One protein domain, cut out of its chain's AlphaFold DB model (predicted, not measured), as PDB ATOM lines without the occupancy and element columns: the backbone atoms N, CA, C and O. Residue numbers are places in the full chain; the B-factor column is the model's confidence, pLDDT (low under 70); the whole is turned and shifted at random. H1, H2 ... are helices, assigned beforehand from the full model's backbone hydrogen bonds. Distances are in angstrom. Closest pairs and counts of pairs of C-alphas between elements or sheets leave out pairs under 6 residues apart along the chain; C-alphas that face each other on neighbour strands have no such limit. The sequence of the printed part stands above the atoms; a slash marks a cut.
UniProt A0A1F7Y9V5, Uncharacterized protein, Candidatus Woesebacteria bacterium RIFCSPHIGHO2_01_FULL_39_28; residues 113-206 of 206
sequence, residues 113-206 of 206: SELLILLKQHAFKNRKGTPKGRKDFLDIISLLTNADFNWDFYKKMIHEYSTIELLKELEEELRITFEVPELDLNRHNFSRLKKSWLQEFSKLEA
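Overview. This is residues 113 to 206 of the 206 residues of an uncharacterized protein of Candidatus Woesebacteria bacterium RIFCSPHIGHO2_01_FULL_39_28 (UniProt A0A1F7Y9V5). The longest helix, H5, makes a hairpin with H4, and a second hairpin, H1 and H2, is set crosswise to it. H3 caps the end where H4 begins and H5 ends. The 94 printed residues, all helix in class, have five named helices, H1 to H5, and are compact, with a radius of gyration of the C-alphas of 12.4 A and spans of 33 by 26 by 21 A.

Arrangement. H5, residues 187 to 204, touches H4, residues 164 to 176, with residues 194 to 201 alone, at a shallow tilt of 25 degrees, opposite ways; the closest C-alphas, of Leu 174 and Lys 194, are 7.0 A apart. H4 touches H1, residues 113 to 127, with residues 166 to 170 alone, only just about perpendicular at 72 degrees; closest are C-alphas 121 and 166, 5.9 A. H1 touches H2, residues 131 to 144, at 22 degrees, a shallow tilt, opposite ways; closest are C-alphas 127 and 133, 4.5 A. H1 touches H3, residues 151 to 160, with residues 114 to 118 alone; closest are C-alphas 114 and 154, 5.1 A. Each O i to N i+4 pair is within hydrogen-bond range in H1 to H4, and 13 of 14 in H5.

Along the chain. H5, 25.4 A long, ends at C-alpha 204 (196.299, 196.690, 167.205); H1, 20.5 A, begins at C-alpha 113 (184.851, 196.063, 179.292). H2 measures 20.1 A, H4 19.3 A and H3 14.0 A.

Size, cuts and confidence. The farthest C-alphas, of Glu 160 and Asn 186, are 34.5 A apart. The printed part has no cut and no long link; residue 206 alone has pLDDT under 70.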
ATOM      1  N   SER A 113     185.542 196.482 180.521       96.81
ATOM      2  CA  SER A 113     184.851 196.063 179.292       96.81
ATOM      3  C   SER A 113     185.784 195.377 178.301       96.81
ATOM      4  O   SER A 113     185.419 194.365 177.715       96.81
ATOM      5  N   GLU A 114     187.010 195.869 178.168       97.38
ATOM      6  CA  GLU A 114     188.031 195.356 177.254       97.38
ATOM      7  C   GLU A 114     188.475 193.942 177.636       97.38
ATOM      8  O   GLU A 114     188.580 193.064 176.779       97.38
ATOM      9  N   LEU A 115     188.678 193.695 178.934       97.44
ATOM     10  CA  LEU A 115     189.006 192.365 179.437       97.44
ATOM     11  C   LEU A 115     187.812 191.416 179.259       97.44
ATOM     12  O   LEU A 115     187.985 190.263 178.868       97.44
ATOM     13  N   LEU A 116     186.591 191.909 179.487       97.69
ATOM     14  CA  LEU A 116     185.368 191.138 179.270       97.69
ATOM     15  C   LEU A 116     185.181 190.753 177.790       97.69
ATOM     16  O   LEU A 116     184.737 189.636 177.518       97.69
ATOM     17  N   ILE A 117     185.566 191.617 176.841       97.88
ATOM     18  CA  ILE A 117     185.588 191.279 175.409       97.88
ATOM     19  C   ILE A 117     186.532 190.108 175.137       97.88
ATOM     20  O   ILE A 117     186.122 189.186 174.438       97.88
ATOM     21  N   LEU A 118     187.741 190.080 175.709       97.62
ATOM     22  CA  LEU A 118     188.669 188.956 175.504       97.62
ATOM     23  C   LEU A 118     188.070 187.623 175.976       97.62
ATOM     24  O   LEU A 118     188.122 186.626 175.253       97.62
ATOM     25  N   LEU A 119     187.429 187.616 177.152       98.00
ATOM     26  CA  LEU A 119     186.722 186.433 177.662       98.00
ATOM     27  C   LEU A 119     185.620 185.981 176.689       98.00
ATOM     28  O   LEU A 119     185.470 184.791 176.403       98.00
ATOM     29  N   LYS A 120     184.866 186.937 176.134       98.12
ATOM     30  CA  LYS A 120     183.812 186.660 175.153       98.12
ATOM     31  C   LYS A 120     184.362 186.183 173.814       98.12
ATOM     32  O   LYS A 120     183.779 185.272 173.238       98.12
ATOM     33  N   GLN A 121     185.477 186.723 173.331       97.81
ATOM     34  CA  GLN A 121     186.112 186.263 172.095       97.81
ATOM     35  C   GLN A 121     186.621 184.828 172.228       97.81
ATOM     36  O   GLN A 121     186.451 184.029 171.308       97.81
ATOM     37  N   HIS A 122     187.184 184.473 173.385       97.38
ATOM     38  CA  HIS A 122     187.590 183.099 173.654       97.38
ATOM     39  C   HIS A 122     186.383 182.146 173.638       97.38
ATOM     40  O   HIS A 122     186.405 181.107 172.974       97.38
ATOM     41  N   ALA A 123     185.292 182.522 174.316       96.69
ATOM     42  CA  ALA A 123     184.049 181.753 174.302       96.69
ATOM     43  C   ALA A 123     183.440 181.648 172.891       96.69
ATOM     44  O   ALA A 123     183.034 180.558 172.482       96.69
ATOM     45  N   PHE A 124     183.441 182.745 172.132       97.69
ATOM     46  CA  PHE A 124     182.973 182.806 170.751       97.69
ATOM     47  C   PHE A 124     183.750 181.840 169.853       97.69
ATOM     48  O   PHE A 124     183.132 180.993 169.211       97.69
ATOM     49  N   LYS A 125     185.088 181.901 169.867       96.50
ATOM     50  CA  LYS A 125     185.959 181.014 169.080       96.50
ATOM     51  C   LYS A 125     185.631 179.540 169.323       96.50
ATOM     52  O   LYS A 125     185.461 178.776 168.378       96.50
ATOM     53  N   ASN A 126     185.458 179.153 170.586       94.94
ATOM     54  CA  ASN A 126     185.164 177.769 170.968       94.94
ATOM     55  C   ASN A 126     183.721 177.330 170.658       94.94
ATOM     56  O   ASN A 126     183.422 176.136 170.685       94.94
ATOM     57  N   ARG A 127     182.807 178.276 170.414       95.12
ATOM     58  CA  ARG A 127     181.369 178.024 170.214       95.12
ATOM     59  C   ARG A 127     180.854 178.520 168.861       95.12
ATOM     60  O   ARG A 127     179.633 178.602 168.680       95.12
ATOM     61  N   LYS A 128     181.749 178.849 167.923       94.12
ATOM     62  CA  LYS A 128     181.425 179.385 166.593       94.12
ATOM     63  C   LYS A 128     180.436 178.461 165.873       94.12
ATOM     64  O   LYS A 128     180.509 177.240 165.989       94.12
ATOM     65  N   GLY A 129     179.456 179.047 165.186       92.62
ATOM     66  CA  GLY A 129     178.393 178.300 164.499       92.62
ATOM     67  C   GLY A 129     177.272 177.753 165.396       92.62
ATOM     68  O   GLY A 129     176.381 177.069 164.901       92.62
ATOM     69  N   THR A 130     177.267 178.055 166.700       96.44
ATOM     70  CA  THR A 130     176.185 177.655 167.623       96.44
ATOM     71  C   THR A 130     175.355 178.858 168.092       96.44
ATOM     72  O   THR A 130     175.853 179.987 168.072       96.44
ATOM     73  N   PRO A 131     174.128 178.657 168.618       94.88
ATOM     74  CA  PRO A 131     173.357 179.740 169.239       94.88
ATOM     75  C   PRO A 131     174.091 180.434 170.398       94.88
ATOM     76  O   PRO A 131     173.969 181.645 170.570       94.88
ATOM     77  N   LYS A 132     174.894 179.686 171.177       94.69
ATOM     78  CA  LYS A 132     175.728 180.258 172.248       94.69
ATOM     79  C   LYS A 132     176.854 181.124 171.671       94.69
ATOM     80  O   LYS A 132     177.058 182.225 172.162       94.69
ATOM     81  N   GLY A 133     177.503 180.676 170.594       96.56
ATOM     82  CA  GLY A 133     178.498 181.477 169.875       96.56
ATOM     83  C   GLY A 133     177.906 182.747 169.266       96.56
ATOM     84  O   GLY A 133     178.487 183.816 169.413       96.56
ATOM     85  N   ARG A 134     176.706 182.684 168.664       96.44
ATOM     86  CA  ARG A 134     176.013 183.897 168.192       96.44
ATOM     87  C   ARG A 134     175.786 184.876 169.341       96.44
ATOM     88  O   ARG A 134     176.078 186.052 169.178       96.44
ATOM     89  N   LYS A 135     175.333 184.402 170.505       96.31
ATOM     90  CA  LYS A 135     175.193 185.253 171.693       96.31
ATOM     91  C   LYS A 135     176.522 185.890 172.117       96.31
ATOM     92  O   LYS A 135     176.531 187.085 172.383       96.31
ATOM     93  N   ASP A 136     177.624 185.139 172.144       98.06
ATOM     94  CA  ASP A 136     178.944 185.706 172.465       98.06
ATOM     95  C   ASP A 136     179.348 186.809 171.483       98.06
ATOM     96  O   ASP A 136     179.822 187.860 171.905       98.06
ATOM     97  N   PHE A 137     179.111 186.599 170.186       97.94
ATOM     98  CA  PHE A 137     179.341 187.619 169.168       97.94
ATOM     99  C   PHE A 137     178.497 188.873 169.426       97.94
ATOM    100  O   PHE A 137     179.039 189.972 169.449       97.94
ATOM    101  N   LEU A 138     177.196 188.726 169.695       97.81
ATOM    102  CA  LEU A 138     176.324 189.859 170.031       97.81
ATOM    103  C   LEU A 138     176.800 190.606 171.286       97.81
ATOM    104  O   LEU A 138     176.820 191.836 171.299       97.81
ATOM    105  N   ASP A 139     177.229 189.878 172.317       98.00
ATOM    106  CA  ASP A 139     177.783 190.467 173.533       98.00
ATOM    107  C   ASP A 139     179.047 191.292 173.216       98.00
ATOM    108  O   ASP A 139     179.155 192.430 173.679       98.00
ATOM    109  N   ILE A 140     179.957 190.780 172.374       98.12
ATOM    110  CA  ILE A 140     181.149 191.512 171.902       98.12
ATOM    111  C   ILE A 140     180.748 192.785 171.157       98.12
ATOM    112  O   ILE A 140     181.255 193.857 171.481       98.12
ATOM    113  N   ILE A 141     179.824 192.692 170.193       97.81
ATOM    114  CA  ILE A 141     179.351 193.859 169.437       97.81
ATOM    115  C   ILE A 141     178.766 194.910 170.383       97.81
ATOM    116  O   ILE A 141     179.107 196.084 170.269       97.81
ATOM    117  N   SER A 142     177.947 194.499 171.356       96.94
ATOM    118  CA  SER A 142     177.353 195.428 172.322       96.94
ATOM    119  C   SER A 142     178.408 196.136 173.186       96.94
ATOM    120  O   SER A 142     178.282 197.328 173.470       96.94
ATOM    121  N   LEU A 143     179.484 195.438 173.568       97.44
ATOM    122  CA  LEU A 143     180.586 196.028 174.330       97.44
ATOM    123  C   LEU A 143     181.417 196.992 173.471       97.44
ATOM    124  O   LEU A 143     181.755 198.070 173.947       97.44
ATOM    125  N   LEU A 144     181.678 196.658 172.202       96.75
ATOM    126  CA  LEU A 144     182.369 197.545 171.252       96.75
ATOM    127  C   LEU A 144     181.569 198.811 170.914       96.75
ATOM    128  O   LEU A 144     182.150 199.810 170.491       96.75
ATOM    129  N   THR A 145     180.241 198.777 171.061       93.19
ATOM    130  CA  THR A 145     179.392 199.971 170.915       93.19
ATOM    131  C   THR A 145     179.371 200.868 172.148       93.19
ATOM    132  O   THR A 145     178.815 201.964 172.075       93.19
ATOM    133  N   ASN A 146     179.939 200.430 173.274       90.44
ATOM    134  CA  ASN A 146     179.948 201.231 174.488       90.44
ATOM    135  C   ASN A 146     180.851 202.465 174.312       90.44
ATOM    136  O   ASN A 146     181.984 202.352 173.848       90.44
ATOM    137  N   ALA A 147     180.352 203.642 174.694       81.75
ATOM    138  CA  ALA A 147     181.066 204.909 174.538       81.75
ATOM    139  C   ALA A 147     182.357 204.974 175.371       81.75
ATOM    140  O   ALA A 147     183.312 205.629 174.962       81.75
ATOM    141  N   ASP A 148     182.398 204.255 176.495       88.25
ATOM    142  CA  ASP A 148     183.545 204.237 177.409       88.25
ATOM    143  C   ASP A 148     184.622 203.207 177.018       88.25
ATOM    144  O   ASP A 148     185.572 202.985 177.771       88.25
ATOM    145  N   PHE A 149     184.487 202.558 175.854       94.44
ATOM    146  CA  PHE A 149     185.439 201.548 175.400       94.44
ATOM    147  C   PHE A 149     186.821 202.153 175.115       94.44
ATOM    148  O   PHE A 149     186.970 203.070 174.304       94.44
ATOM    149  N   ASN A 150     187.853 201.605 175.754       95.62
ATOM    150  CA  ASN A 150     189.218 202.107 175.664       95.62
ATOM    151  C   ASN A 150     190.091 201.219 174.761       95.62
ATOM    152  O   ASN A 150     190.584 200.169 175.176       95.62
ATOM    153  N   TRP A 151     190.341 201.690 173.538       95.19
ATOM    154  CA  TRP A 151     191.153 200.988 172.538       95.19
ATOM    155  C   TRP A 151     192.604 200.748 172.964       95.19
ATOM    156  O   TRP A 151     193.129 199.663 172.716       95.19
ATOM    157  N   ASP A 152     193.240 201.701 173.647       94.94
ATOM    158  CA  ASP A 152     194.625 201.550 174.114       94.94
ATOM    159  C   ASP A 152     194.727 200.484 175.209       94.94
ATOM    160  O   ASP A 152     195.650 199.664 175.230       94.94
ATOM    161  N   PHE A 153     193.745 200.452 176.114       95.75
ATOM    162  CA  PHE A 153     193.666 199.419 177.136       95.75
ATOM    163  C   PHE A 153     193.357 198.053 176.517       95.75
ATOM    164  O   PHE A 153     193.985 197.064 176.893       95.75
ATOM    165  N   TYR A 154     192.471 197.987 175.524       96.38
ATOM    166  CA  TYR A 154     192.215 196.753 174.786       96.38
ATOM    167  C   TYR A 154     193.474 196.239 174.074       96.38
ATOM    168  O   TYR A 154     193.805 195.061 174.218       96.38
ATOM    169  N   LYS A 155     194.242 197.127 173.419       94.88
ATOM    170  CA  LYS A 155     195.557 196.805 172.836       94.88
ATOM    171  C   LYS A 155     196.478 196.183 173.876       94.88
ATOM    172  O   LYS A 155     197.033 195.107 173.660       94.88
ATOM    173  N   LYS A 156     196.602 196.841 175.034       94.75
ATOM    174  CA  LYS A 156     197.417 196.351 176.147       94.75
ATOM    175  C   LYS A 156     197.007 194.934 176.553       94.75
ATOM    176  O   LYS A 156     197.879 194.083 176.683       94.75
ATOM    177  N   MET A 157     195.710 194.669 176.719       95.50
ATOM    178  CA  MET A 157     195.219 193.347 177.122       95.50
ATOM    179  C   MET A 157     195.472 192.275 176.053       95.50
ATOM    180  O   MET A 157     195.874 191.165 176.400       95.50
ATOM    181  N   ILE A 158     195.308 192.597 174.763       94.06
ATOM    182  CA  ILE A 158     195.621 191.660 173.672       94.06
ATOM    183  C   ILE A 158     197.083 191.205 173.742       94.06
ATOM    184  O   ILE A 158     197.353 190.006 173.648       94.06
ATOM    185  N   HIS A 159     198.017 192.141 173.938       92.44
ATOM    186  CA  HIS A 159     199.441 191.816 174.045       92.44
ATOM    187  C   HIS A 159     199.781 191.107 175.362       92.44
ATOM    188  O   HIS A 159     200.489 190.104 175.337       92.44
ATOM    189  N   GLU A 160     199.260 191.590 176.497       94.00
ATOM    190  CA  GLU A 160     199.518 191.027 177.833       94.00
ATOM    191  C   GLU A 160     199.121 189.548 177.913       94.00
ATOM    192  O   GLU A 160     199.868 188.741 178.464       94.00
ATOM    193  N   TYR A 161     198.000 189.172 177.291       94.38
ATOM    194  CA  TYR A 161     197.508 187.791 177.283       94.38
ATOM    195  C   TYR A 161     197.796 187.028 175.983       94.38
ATOM    196  O   TYR A 161     197.355 185.891 175.845       94.38
ATOM    197  N   SER A 162     198.547 187.618 175.044       90.50
ATOM    198  CA  SER A 162     198.913 187.000 173.757       90.50
ATOM    199  C   SER A 162     197.711 186.446 172.974       90.50
ATOM    200  O   SER A 162     197.741 185.313 172.511       90.50
ATOM    201  N   THR A 163     196.653 187.251 172.834       90.62
ATOM    202  CA  THR A 163     195.350 186.843 172.259       90.62
ATOM    203  C   THR A 163     195.074 187.437 170.872       90.62
ATOM    204  O   THR A 163     193.926 187.648 170.476       90.62
ATOM    205  N   ILE A 164     196.122 187.737 170.102       91.38
ATOM    206  CA  ILE A 164     195.993 188.392 168.789       91.38
ATOM    207  C   ILE A 164     195.167 187.564 167.790       91.38
ATOM    208  O   ILE A 164     194.462 188.104 166.943       91.38
ATOM    209  N   GLU A 165     195.187 186.239 167.905       92.31
ATOM    210  CA  GLU A 165     194.378 185.335 167.093       92.31
ATOM    211  C   GLU A 165     192.875 185.469 167.366       92.31
ATOM    212  O   GLU A 165     192.073 185.244 166.462       92.31
ATOM    213  N   LEU A 166     192.477 185.871 168.580       93.56
ATOM    214  CA  LEU A 166     191.074 186.149 168.905       93.56
ATOM    215  C   LEU A 166     190.559 187.392 168.170       93.56
ATOM    216  O   LEU A 166     189.384 187.450 167.800       93.56
ATOM    217  N   LEU A 167     191.439 188.373 167.935       93.19
ATOM    218  CA  LEU A 167     191.118 189.564 167.154       93.19
ATOM    219  C   LEU A 167     190.849 189.202 165.689       93.19
ATOM    220  O   LEU A 167     189.839 189.631 165.136       93.19
ATOM    221  N   LYS A 168     191.699 188.354 165.098       92.62
ATOM    222  CA  LYS A 168     191.552 187.889 163.709       92.62
ATOM    223  C   LYS A 168     190.250 187.122 163.489       92.62
ATOM    224  O   LYS A 168     189.523 187.397 162.540       92.62
ATOM    225  N   GLU A 169     189.906 186.225 164.410       94.31
ATOM    226  CA  GLU A 169     188.636 185.484 164.366       94.31
ATOM    227  C   GLU A 169     187.413 186.413 164.418       94.31
ATOM    228  O   GLU A 169     186.434 186.211 163.695       94.31
ATOM    229  N   LEU A 170     187.464 187.451 165.260       95.31
ATOM    230  CA  LEU A 170     186.400 188.450 165.337       95.31
ATOM    231  C   LEU A 170     186.322 189.291 164.057       95.31
ATOM    232  O   LEU A 170     185.227 189.596 163.583       95.31
ATOM    233  N   GLU A 171     187.466 189.667 163.491       95.44
ATOM    234  CA  GLU A 171     187.540 190.405 162.235       95.44
ATOM    235  C   GLU A 171     186.896 189.632 161.075       95.44
ATOM    236  O   GLU A 171     186.096 190.201 160.324       95.44
ATOM    237  N   GLU A 172     187.200 188.343 160.940       95.12
ATOM    238  CA  GLU A 172     186.590 187.479 159.929       95.12
ATOM    239  C   GLU A 172     185.064 187.435 160.076       95.12
ATOM    240  O   GLU A 172     184.339 187.650 159.099       95.12
ATOM    241  N   GLU A 173     184.567 187.247 161.303       96.19
ATOM    242  CA  GLU A 173     183.128 187.214 161.585       96.19
ATOM    243  C   GLU A 173     182.451 188.560 161.264       96.19
ATOM    244  O   GLU A 173     181.372 188.611 160.663       96.19
ATOM    245  N   LEU A 174     183.096 189.679 161.603       95.94
ATOM    246  CA  LEU A 174     182.613 191.019 161.262       95.94
ATOM    247  C   LEU A 174     182.518 191.214 159.745       95.94
ATOM    248  O   LEU A 174     181.559 191.819 159.252       95.94
ATOM    249  N   ARG A 175     183.499 190.723 158.980       94.69
ATOM    250  CA  ARG A 175     183.528 190.866 157.516       94.69
ATOM    251  C   ARG A 175     182.346 190.158 156.859       94.69
ATOM    252  O   ARG A 175     181.734 190.760 155.974       94.69
ATOM    253  N   ILE A 176     181.983 188.965 157.332       94.25
ATOM    254  CA  ILE A 176     180.849 188.189 156.798       94.25
ATOM    255  C   ILE A 176     179.488 188.604 157.378       94.25
ATOM    256  O   ILE A 176     178.458 188.354 156.757       94.25
ATOM    257  N   THR A 177     179.459 189.274 158.532       93.88
ATOM    258  CA  THR A 177     178.214 189.776 159.127       93.88
ATOM    259  C   THR A 177     177.756 191.062 158.432       93.88
ATOM    260  O   THR A 177     178.499 192.046 158.332       93.88
ATOM    261  N   PHE A 178     176.501 191.090 157.976       90.94
ATOM    262  CA  PHE A 178     175.913 192.250 157.290       90.94
ATOM    263  C   PHE A 178     175.001 193.100 158.177       90.94
ATOM    264  O   PHE A 178     174.906 194.309 157.964       90.94
ATOM    265  N   GLU A 179     174.361 192.487 159.169       92.12
ATOM    266  CA  GLU A 179     173.440 193.140 160.093       92.12
ATOM    267  C   GLU A 179     173.394 192.412 161.438       92.12
ATOM    268  O   GLU A 179     173.755 191.234 161.548       92.12
ATOM    269  N   VAL A 180     172.965 193.145 162.464       94.12
ATOM    270  CA  VAL A 180     172.815 192.643 163.832       94.12
ATOM    271  C   VAL A 180     171.479 193.152 164.391       94.12
ATOM    272  O   VAL A 180     171.460 194.046 165.243       94.12
ATOM    273  N   PRO A 181     170.344 192.651 163.868       92.50
ATOM    274  CA  PRO A 181     169.019 193.107 164.283       92.50
ATOM    275  C   PRO A 181     168.739 192.836 165.765       92.50
ATOM    276  O   PRO A 181     167.951 193.553 166.366       92.50
ATOM    277  N   GLU A 182     169.412 191.860 166.382       94.19
ATOM    278  CA  GLU A 182     169.262 191.541 167.806       94.19
ATOM    279  C   GLU A 182     169.728 192.670 168.745       94.19
ATOM    280  O   GLU A 182     169.423 192.636 169.934       94.19
ATOM    281  N   LEU A 183     170.473 193.648 168.220       93.94
ATOM    282  CA  LEU A 183     170.931 194.843 168.939       93.94
ATOM    283  C   LEU A 183     170.304 196.131 168.381       93.94
ATOM    284  O   LEU A 183     170.862 197.210 168.569       93.94
ATOM    285  N   ASP A 184     169.207 196.026 167.625       91.69
ATOM    286  CA  ASP A 184     168.567 197.145 166.916       91.69
ATOM    287  C   ASP A 184     169.521 197.900 165.962       91.69
ATOM    288  O   ASP A 184     169.317 199.065 165.596       91.69
ATOM    289  N   LEU A 185     170.577 197.222 165.498       90.62
ATOM    290  CA  LEU A 185     171.540 197.764 164.548       90.62
ATOM    291  C   LEU A 185     171.136 197.396 163.121       90.62
ATOM    292  O   LEU A 185     171.441 196.314 162.613       90.62
ATOM    293  N   ASN A 186     170.494 198.345 162.439       88.44
ATOM    294  CA  ASN A 186     170.238 198.225 161.007       88.44
ATOM    295  C   ASN A 186     171.549 198.186 160.192       88.44
ATOM    296  O   ASN A 186     172.616 198.606 160.654       88.44
ATOM    297  N   ARG A 187     171.453 197.733 158.938       91.81
ATOM    298  CA  ARG A 187     172.596 197.580 158.022       91.81
ATOM    299  C   ARG A 187     173.469 198.834 157.902       91.81
ATOM    300  O   ARG A 187     174.693 198.724 157.858       91.81
ATOM    301  N   HIS A 188     172.868 200.025 157.853       91.12
ATOM    302  CA  HIS A 188     173.615 201.280 157.721       91.12
ATOM    303  C   HIS A 188     174.423 201.596 158.985       91.12
ATOM    304  O   HIS A 188     175.628 201.849 158.898       91.12
ATOM    305  N   ASN A 189     173.782 201.533 160.153       92.25
ATOM    306  CA  ASN A 189     174.420 201.791 161.441       92.25
ATOM    307  C   ASN A 189     175.529 200.774 161.720       92.25
ATOM    308  O   ASN A 189     176.651 201.165 162.051       92.25
ATOM    309  N   PHE A 190     175.244 199.487 161.505       95.19
ATOM    310  CA  PHE A 190     176.221 198.424 161.695       95.19
ATOM    311  C   PHE A 190     177.410 198.569 160.742       95.19
ATOM    312  O   PHE A 190     178.554 198.482 161.175       95.19
ATOM    313  N   SER A 191     177.178 198.877 159.461       94.81
ATOM    314  CA  SER A 191     178.276 199.060 158.506       94.81
ATOM    315  C   SER A 191     179.192 200.233 158.869       94.81
ATOM    316  O   SER A 191     180.396 200.153 158.616       94.81
ATOM    317  N   ARG A 192     178.649 201.319 159.436       95.25
ATOM    318  CA  ARG A 192     179.445 202.466 159.893       95.25
ATOM    319  C   ARG A 192     180.322 202.092 161.088       95.25
ATOM    320  O   ARG A 192     181.523 202.338 161.040       95.25
ATOM    321  N   LEU A 193     179.736 201.460 162.107       95.50
ATOM    322  CA  LEU A 193     180.444 200.997 163.306       95.50
ATOM    323  C   LEU A 193     181.516 199.954 162.972       95.50
ATOM    324  O   LEU A 193     182.666 200.068 163.389       95.50
ATOM    325  N   LYS A 194     181.166 198.983 162.124       95.75
ATOM    326  CA  LYS A 194     182.095 197.968 161.635       95.75
ATOM    327  C   LYS A 194     183.321 198.592 160.976       95.75
ATOM    328  O   LYS A 194     184.437 198.158 161.238       95.75
ATOM    329  N   LYS A 195     183.137 199.622 160.142       95.69
ATOM    330  CA  LYS A 195     184.261 200.306 159.491       95.69
ATOM    331  C   LYS A 195     185.206 200.943 160.514       95.69
ATOM    332  O   LYS A 195     186.413 200.803 160.347       95.69
ATOM    333  N   SER A 196     184.683 201.603 161.552       94.88
ATOM    334  CA  SER A 196     185.528 202.172 162.610       94.88
ATOM    335  C   SER A 196     186.265 201.093 163.400       94.88
ATOM    336  O   SER A 196     187.465 201.219 163.609       94.88
ATOM    337  N   TRP A 197     185.598 199.997 163.769       96.00
ATOM    338  CA  TRP A 197     186.243 198.917 164.521       96.00
ATOM    339  C   TRP A 197     187.358 198.241 163.727       96.00
ATOM    340  O   TRP A 197     188.445 198.056 164.255       96.00
ATOM    341  N   LEU A 198     187.135 197.949 162.441       95.06
ATOM    342  CA  LEU A 198     188.160 197.355 161.578       95.06
ATOM    343  C   LEU A 198     189.384 198.270 161.399       95.06
ATOM    344  O   LEU A 198     190.507 197.785 161.289       95.06
ATOM    345  N   GLN A 199     189.186 199.592 161.386       94.62
ATOM    346  CA  GLN A 199     190.298 200.545 161.371       94.62
ATOM    347  C   GLN A 199     191.097 200.486 162.670       94.62
ATOM    348  O   GLN A 199     192.323 200.458 162.611       94.62
ATOM    349  N   GLU A 200     190.432 200.431 163.824       94.81
ATOM    350  CA  GLU A 200     191.132 200.271 165.098       94.81
ATOM    351  C   GLU A 200     191.862 198.929 165.167       94.81
ATOM    352  O   GLU A 200     193.041 198.915 165.504       94.81
ATOM    353  N   PHE A 201     191.240 197.827 164.735       93.50
ATOM    354  CA  PHE A 201     191.860 196.495 164.731       93.50
ATOM    355  C   PHE A 201     193.181 196.474 163.959       93.50
ATOM    356  O   PHE A 201     194.175 195.965 164.471       93.50
ATOM    357  N   SER A 202     193.243 197.132 162.796       90.12
ATOM    358  CA  SER A 202     194.484 197.220 162.014       90.12
ATOM    359  C   SER A 202     195.636 197.932 162.743       90.12
ATOM    360  O   SER A 202     196.801 197.662 162.464       90.12
ATOM    361  N   LYS A 203     195.338 198.815 163.709       90.50
ATOM    362  CA  LYS A 203     196.349 199.483 164.553       90.50
ATOM    363  C   LYS A 203     196.793 198.621 165.738       90.50
ATOM    364  O   LYS A 203     197.820 198.912 166.351       90.50
ATOM    365  N   LEU A 204     195.998 197.615 166.107       85.81
ATOM    366  CA  LEU A 204     196.299 196.690 167.205       85.81
ATOM    367  C   LEU A 204     197.279 195.597 166.765       85.81
ATOM    368  O   LEU A 204     198.036 195.104 167.592       85.81
ATOM    369  N   GLU A 205     197.277 195.243 165.477       74.06
ATOM    370  CA  GLU A 205     198.209 194.266 164.894       74.06
ATOM    371  C   GLU A 205     199.626 194.821 164.656       74.06
ATOM    372  O   GLU A 205     200.561 194.035 164.491       74.06
ATOM    373  N   ALA A 206     199.777 196.152 164.633       60.66
ATOM    374  CA  ALA A 206     201.038 196.875 164.431       60.66
ATOM    375  C   ALA A 206     201.775 197.156 165.748       60.66
ATOM    376  O   ALA A 206     203.013 196.995 165.768       60.66
TER     377      ALA A 206